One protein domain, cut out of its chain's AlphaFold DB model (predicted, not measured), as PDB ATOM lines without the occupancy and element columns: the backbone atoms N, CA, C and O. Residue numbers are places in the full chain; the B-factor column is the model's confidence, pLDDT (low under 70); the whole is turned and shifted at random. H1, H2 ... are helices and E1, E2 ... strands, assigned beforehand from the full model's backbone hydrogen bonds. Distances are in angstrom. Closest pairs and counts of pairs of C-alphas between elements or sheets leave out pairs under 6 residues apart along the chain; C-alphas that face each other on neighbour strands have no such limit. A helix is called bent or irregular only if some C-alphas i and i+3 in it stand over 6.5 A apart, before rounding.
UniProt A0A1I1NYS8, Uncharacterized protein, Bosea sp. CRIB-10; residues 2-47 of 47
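AT A GLANCE: This is residues 2 to 47 of the 47 residues of an uncharacterized protein of Bosea sp. CRIB-10 (UniProt A0A1I1NYS8). One long, lone helix, H1, makes most of the length of this rod, and a small hairpin of two short strands, E1 and E2, forms a head at its far end. H1 sticks out along residues 2 to 28 with no other part of the domain beside it, like a shaft. The printed part has 46 residues with one named helix and then two named strands, in the order H1, E1, E2; the two strands make an antiparallel sheet, and the class is mixed, helices and strands. The whole is extended, with a radius of gyration of the C-alphas of 18.4 A and spans of 59 by 18 by 7 A.

IN THESE COORDINATES: Find C-alpha 2 at (-56.277, -19.163, 19.301); from there H1, residues 2 to 28, runs 38.7 A to C-alpha 28 at (-23.721, -28.001, 38.330). Next look for E1, residues 35 to 38, which is 9.2 A long. E2, residues 43 to 46, is 9.9 A long and ends at C-alpha 46, at (-8.298, -36.705, 43.585).

HOW THE PARTS SIT: Residues 2 to 30, of which 2 to 28 belong to H1, stand free. In H1, which is not bent, 21 of 23 O i to N i+4 pairs are within hydrogen-bond range. H1 and E2 are apart, with no C-alpha of the one within 8 A of the other. E1 and E2 form a hairpin, antiparallel with 143 degrees between their directions. Look at the C-alphas of Gly 35 and Pro 46, which face each other at 4.1 A. N 36 and O 45 are within hydrogen-bond range at 2.9 A, and so are N 38 and O 43 at 2.8 A.

THE WHOLE: The C-alphas of Lys 2 and Thr 47, the two farthest apart, are 59.1 A from each other. The printed part has no cut and ends at the chain's last residue, 47. The link from H1 to E1 is short, with 6 residues, and the link from E1 to E2 is tight, with 4. The mean pLDDT of the printed part is 80.8; look at residues 24 to 31 for the 8 residues under 70.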
ATOM      1  N   LYS A   2     -57.074 -17.924  19.144       72.62
ATOM      2  CA  LYS A   2     -56.277 -19.163  19.301       72.62
ATOM      3  C   LYS A   2     -54.749 -18.994  19.166       72.62
ATOM      4  O   LYS A   2     -54.015 -19.509  19.995       72.62
ATOM      5  N   ILE A   3     -54.284 -18.209  18.192       83.12
ATOM      6  CA  ILE A   3     -52.846 -17.953  17.960       83.12
ATOM      7  C   ILE A   3     -52.220 -17.145  19.109       83.12
ATOM      8  O   ILE A   3     -51.116 -17.443  19.550       83.12
ATOM      9  N   TRP A   4     -52.958 -16.174  19.650       84.69
ATOM     10  CA  TRP A   4     -52.520 -15.357  20.784       84.69
ATOM     11  C   TRP A   4     -52.320 -16.191  22.052       84.69
ATOM     12  O   TRP A   4     -51.330 -16.012  22.753       84.69
ATOM     13  N   MET A   5     -53.211 -17.153  22.312       87.38
ATOM     14  CA  MET A   5     -53.061 -18.079  23.441       87.38
ATOM     15  C   MET A   5     -51.835 -18.985  23.289       87.38
ATOM     16  O   MET A   5     -51.140 -19.235  24.268       87.38
ATOM     17  N   ILE A   6     -51.540 -19.440  22.066       88.62
ATOM     18  CA  ILE A   6     -50.345 -20.247  21.780       88.62
ATOM     19  C   ILE A   6     -49.079 -19.414  22.005       88.62
ATOM     20  O   ILE A   6     -48.155 -19.880  22.664       88.62
ATOM     21  N   GLY A   7     -49.054 -18.167  21.522       89.19
ATOM     22  CA  GLY A   7     -47.931 -17.256  21.744       89.19
ATOM     23  C   GLY A   7     -47.651 -17.024  23.231       89.19
ATOM     24  O   GLY A   7     -46.510 -17.147  23.665       89.19
ATOM     25  N   ILE A   8     -48.695 -16.776  24.029       90.94
ATOM     26  CA  ILE A   8     -48.567 -16.608  25.485       90.94
ATOM     27  C   ILE A   8     -48.041 -17.891  26.141       90.94
ATOM     28  O   ILE A   8     -47.125 -17.825  26.955       90.94
ATOM     29  N   ALA A   9     -48.570 -19.058  25.764       91.31
ATOM     30  CA  ALA A   9     -48.130 -20.337  26.316       91.31
ATOM     31  C   ALA A   9     -46.641 -20.611  26.044       91.31
ATOM     32  O   ALA A   9     -45.929 -21.062  26.939       91.31
ATOM     33  N   ILE A  10     -46.157 -20.289  24.841       94.38
ATOM     34  CA  ILE A  10     -44.743 -20.439  24.474       94.38
ATOM     35  C   ILE A  10     -43.863 -19.519  25.325       94.38
ATOM     36  O   ILE A  10     -42.864 -19.973  25.876       94.38
ATOM     37  N   VAL A  11     -44.241 -18.246  25.474       93.94
ATOM     38  CA  VAL A  11     -43.474 -17.284  26.282       93.94
ATOM     39  C   VAL A  11     -43.396 -17.736  27.739       93.94
ATOM     40  O   VAL A  11     -42.315 -17.748  28.323       93.94
ATOM     41  N   VAL A  12     -44.518 -18.174  28.314       94.81
ATOM     42  CA  VAL A  12     -44.562 -18.696  29.688       94.81
ATOM     43  C   VAL A  12     -43.667 -19.927  29.837       94.81
ATOM     44  O   VAL A  12     -42.903 -20.011  30.797       94.81
ATOM     45  N   PHE A  13     -43.711 -20.855  28.881       94.94
ATOM     46  CA  PHE A  13     -42.878 -22.055  28.906       94.94
ATOM     47  C   PHE A  13     -41.381 -21.726  28.861       94.94
ATOM     48  O   PHE A  13     -40.612 -22.274  29.648       94.94
ATOM     49  N   ILE A  14     -40.968 -20.795  27.995       94.81
ATOM     50  CA  ILE A  14     -39.568 -20.358  27.895       94.81
ATOM     51  C   ILE A  14     -39.104 -19.719  29.207       94.81
ATOM     52  O   ILE A  14     -38.026 -20.052  29.697       94.81
ATOM     53  N   CYS A  15     -39.917 -18.845  29.809       93.06
ATOM     54  CA  CYS A  15     -39.589 -18.229  31.095       93.06
ATOM     55  C   CYS A  15     -39.416 -19.276  32.204       93.06
ATOM     56  O   CYS A  15     -38.444 -19.220  32.953       93.06
ATOM     57  N   LEU A  16     -40.322 -20.254  32.292       93.69
ATOM     58  CA  LEU A  16     -40.232 -21.328  33.284       93.69
ATOM     59  C   LEU A  16     -38.992 -22.205  33.073       93.69
ATOM     60  O   LEU A  16     -38.310 -22.537  34.039       93.69
ATOM     61  N   ALA A  17     -38.669 -22.538  31.822       91.25
ATOM     62  CA  ALA A  17     -37.468 -23.297  31.491       91.25
ATOM     63  C   ALA A  17     -36.189 -22.534  31.876       91.25
ATOM     64  O   ALA A  17     -35.281 -23.124  32.457       91.25
ATOM     65  N   ALA A  18     -36.128 -21.225  31.615       87.81
ATOM     66  CA  ALA A  18     -34.987 -20.394  31.995       87.81
ATOM     67  C   ALA A  18     -34.786 -20.355  33.518       87.81
ATOM     68  O   ALA A  18     -33.667 -20.544  33.991       87.81
ATOM     69  N   ILE A  19     -35.867 -20.185  34.288       88.19
ATOM     70  CA  ILE A  19     -35.816 -20.202  35.757       88.19
ATOM     71  C   ILE A  19     -35.308 -21.559  36.256       88.19
ATOM     72  O   ILE A  19     -34.388 -21.610  37.072       88.19
ATOM     73  N   ALA A  20     -35.835 -22.664  35.725       85.88
ATOM     74  CA  ALA A  20     -35.370 -23.999  36.088       85.88
ATOM     75  C   ALA A  20     -33.867 -24.173  35.812       85.88
ATOM     76  O   ALA A  20     -33.137 -24.630  36.684       85.88
ATOM     77  N   LEU A  21     -33.377 -23.739  34.644       82.50
ATOM     78  CA  LEU A  21     -31.952 -23.808  34.308       82.50
ATOM     79  C   LEU A  21     -31.081 -22.989  35.266       82.50
ATOM     80  O   LEU A  21     -30.020 -23.466  35.655       82.50
ATOM     81  N   THR A  22     -31.527 -21.801  35.691       79.31
ATOM     82  CA  THR A  22     -30.786 -21.013  36.693       79.31
ATOM     83  C   THR A  22     -30.721 -21.704  38.050       79.31
ATOM     84  O   THR A  22     -29.678 -21.673  38.687       79.31
ATOM     85  N   MET A  23     -31.787 -22.395  38.465       74.88
ATOM     86  CA  MET A  23     -31.783 -23.156  39.717       74.88
ATOM     87  C   MET A  23     -30.904 -24.408  39.631       74.88
ATOM     88  O   MET A  23     -30.335 -24.814  40.635       74.88
ATOM     89  N   LEU A  24     -30.791 -25.026  38.450       67.94
ATOM     90  CA  LEU A  24     -29.911 -26.175  38.219       67.94
ATOM     91  C   LEU A  24     -28.436 -25.780  38.075       67.94
ATOM     92  O   LEU A  24     -27.573 -26.607  38.355       67.94
ATOM     93  N   ALA A  25     -28.139 -24.549  37.651       61.72
ATOM     94  CA  ALA A  25     -26.768 -24.067  37.495       61.72
ATOM     95  C   ALA A  25     -26.000 -24.091  38.827       61.72
ATOM     96  O   ALA A  25     -24.884 -24.598  38.861       61.72
ATOM     97  N   ASP A  26     -26.636 -23.692  39.934       58.72
ATOM     98  CA  ASP A  26     -26.033 -23.777  41.274       58.72
ATOM     99  C   ASP A  26     -25.718 -25.225  41.711       58.72
ATOM    100  O   ASP A  26     -24.849 -25.442  42.552       58.72
ATOM    101  N   PHE A  27     -26.379 -26.238  41.131       56.44
ATOM    102  CA  PHE A  27     -26.055 -27.654  41.369       56.44
ATOM    103  C   PHE A  27     -25.016 -28.221  40.396       56.44
ATOM    104  O   PHE A  27     -24.486 -29.301  40.642       56.44
ATOM    105  N   ALA A  28     -24.748 -27.557  39.272       56.69
ATOM    106  CA  ALA A  28     -23.721 -28.001  38.330       56.69
ATOM    107  C   ALA A  28     -22.315 -27.650  38.835       56.69
ATOM    108  O   ALA A  28     -21.364 -28.383  38.569       56.69
ATOM    109  N   ASP A  29     -22.208 -26.576  39.615       57.12
ATOM    110  CA  ASP A  29     -20.982 -26.140  40.270       57.12
ATOM    111  C   ASP A  29     -20.824 -26.764  41.665       57.12
ATOM    112  O   ASP A  29     -20.428 -26.077  42.603       57.12
ATOM    113  N   VAL A  30     -21.108 -28.066  41.848       63.97
ATOM    114  CA  VAL A  30     -20.585 -28.755  43.042       63.97
ATOM    115  C   VAL A  30     -19.063 -28.755  42.895       63.97
ATOM    116  O   VAL A  30     -18.548 -29.474  42.030       63.97
ATOM    117  N   PRO A  31     -18.321 -27.950  43.681       68.31
ATOM    118  CA  PRO A  31     -16.876 -27.949  43.575       68.31
ATOM    119  C   PRO A  31     -16.386 -29.353  43.913       68.31
ATOM    120  O   PRO A  31     -16.938 -30.015  44.795       68.31
ATOM    121  N   CYS A  32     -15.355 -29.821  43.209       73.94
ATOM    122  CA  CYS A  32     -14.704 -31.075  43.561       73.94
ATOM    123  C   CYS A  32     -14.281 -30.999  45.032       73.94
ATOM    124  O   CYS A  32     -13.383 -30.235  45.378       73.94
ATOM    125  N   GLN A  33     -14.977 -31.743  45.895       70.75
ATOM    126  CA  GLN A  33     -14.849 -31.603  47.344       70.75
ATOM    127  C   GLN A  33     -13.430 -31.964  47.819       70.75
ATOM    128  O   GLN A  33     -12.888 -31.282  48.681       70.75
ATOM    129  N   ASP A  34     -12.824 -32.975  47.186       70.38
ATOM    130  CA  ASP A  34     -11.492 -33.506  47.498       70.38
ATOM    131  C   ASP A  34     -10.661 -33.732  46.215       70.38
ATOM    132  O   ASP A  34     -10.105 -34.808  45.989       70.38
ATOM    133  N   GLY A  35     -10.624 -32.755  45.301       75.62
ATOM    134  CA  GLY A  35      -9.846 -32.908  44.068       75.62
ATOM    135  C   GLY A  35      -9.882 -31.718  43.114       75.62
ATOM    136  O   GLY A  35     -10.410 -30.655  43.423       75.62
ATOM    137  N   VAL A  36      -9.329 -31.917  41.919       85.69
ATOM    138  CA  VAL A  36      -9.308 -30.924  40.836       85.69
ATOM    139  C   VAL A  36     -10.223 -31.380  39.707       85.69
ATOM    140  O   VAL A  36     -10.241 -32.551  39.326       85.69
ATOM    141  N   TRP A  37     -10.984 -30.440  39.152       85.69
ATOM    142  CA  TRP A  37     -11.811 -30.692  37.981       85.69
ATOM    143  C   TRP A  37     -10.947 -30.908  36.731       85.69
ATOM    144  O   TRP A  37     -10.252 -30.000  36.270       85.69
ATOM    145  N   ASP A  38     -11.019 -32.107  36.152       86.50
ATOM    146  CA  ASP A  38     -10.402 -32.429  34.869       86.50
ATOM    147  C   ASP A  38     -11.366 -32.069  33.729       86.50
ATOM    148  O   ASP A  38     -12.348 -32.761  33.444       86.50
ATOM    149  N   ASN A  39     -11.052 -30.973  33.034       83.00
ATOM    150  CA  ASN A  39     -11.840 -30.473  31.908       83.00
ATOM    151  C   ASN A  39     -11.858 -31.396  30.681       83.00
ATOM    152  O   ASN A  39     -12.767 -31.262  29.855       83.00
ATOM    153  N   VAL A  40     -10.877 -32.291  30.546       86.81
ATOM    154  CA  VAL A  40     -10.763 -33.255  29.445       86.81
ATOM    155  C   VAL A  40     -11.654 -34.458  29.721       86.81
ATOM    156  O   VAL A  40     -12.418 -34.871  28.852       86.81
ATOM    157  N   ARG A  41     -11.599 -34.994  30.943       81.31
ATOM    158  CA  ARG A  41     -12.390 -36.164  31.357       81.31
ATOM    159  C   ARG A  41     -13.786 -35.820  31.874       81.31
ATOM    160  O   ARG A  41     -14.587 -36.730  32.059       81.31
ATOM    161  N   LYS A  42     -14.077 -34.531  32.087       80.00
ATOM    162  CA  LYS A  42     -15.333 -34.028  32.674       80.00
ATOM    163  C   LYS A  42     -15.635 -34.695  34.021       80.00
ATOM    164  O   LYS A  42     -16.759 -35.117  34.275       80.00
ATOM    165  N   THR A  43     -14.608 -34.845  34.857       82.81
ATOM    166  CA  THR A  43     -14.711 -35.519  36.157       82.81
ATOM    167  C   THR A  43     -13.772 -34.891  37.184       82.81
ATOM    168  O   THR A  43     -12.802 -34.228  36.817       82.81
ATOM    169  N   CYS A  44     -14.046 -35.112  38.468       84.38
ATOM    170  CA  CYS A  44     -13.147 -34.730  39.552       84.38
ATOM    171  C   CYS A  44     -12.063 -35.795  39.731       84.38
ATOM    172  O   CYS A  44     -12.367 -36.981  39.855       84.38
ATOM    173  N   VAL A  45     -10.802 -35.369  39.764       86.69
ATOM    174  CA  VAL A  45      -9.652 -36.244  40.005       86.69
ATOM    175  C   VAL A  45      -9.086 -35.927  41.392       86.69
ATOM    176  O   VAL A  45      -8.837 -34.749  41.665       86.69
ATOM    177  N   PRO A  46      -8.899 -36.927  42.272       83.00
ATOM    178  CA  PRO A  46      -8.298 -36.705  43.585       83.00
ATOM    179  C   PRO A  46      -6.856 -36.201  43.437       83.00
ATOM    180  O   PRO A  46      -6.131 -36.656  42.547       83.00
ATOM    181  N   THR A  47      -6.466 -35.249  44.286       71.50
ATOM    182  CA  THR A  47      -5.085 -34.736  44.400       71.50
ATOM    183  C   THR A  47      -4.194 -35.634  45.233       71.50
ATOM    184  O   THR A  47      -4.694 -36.154  46.255       71.50
TER     185      THR A  47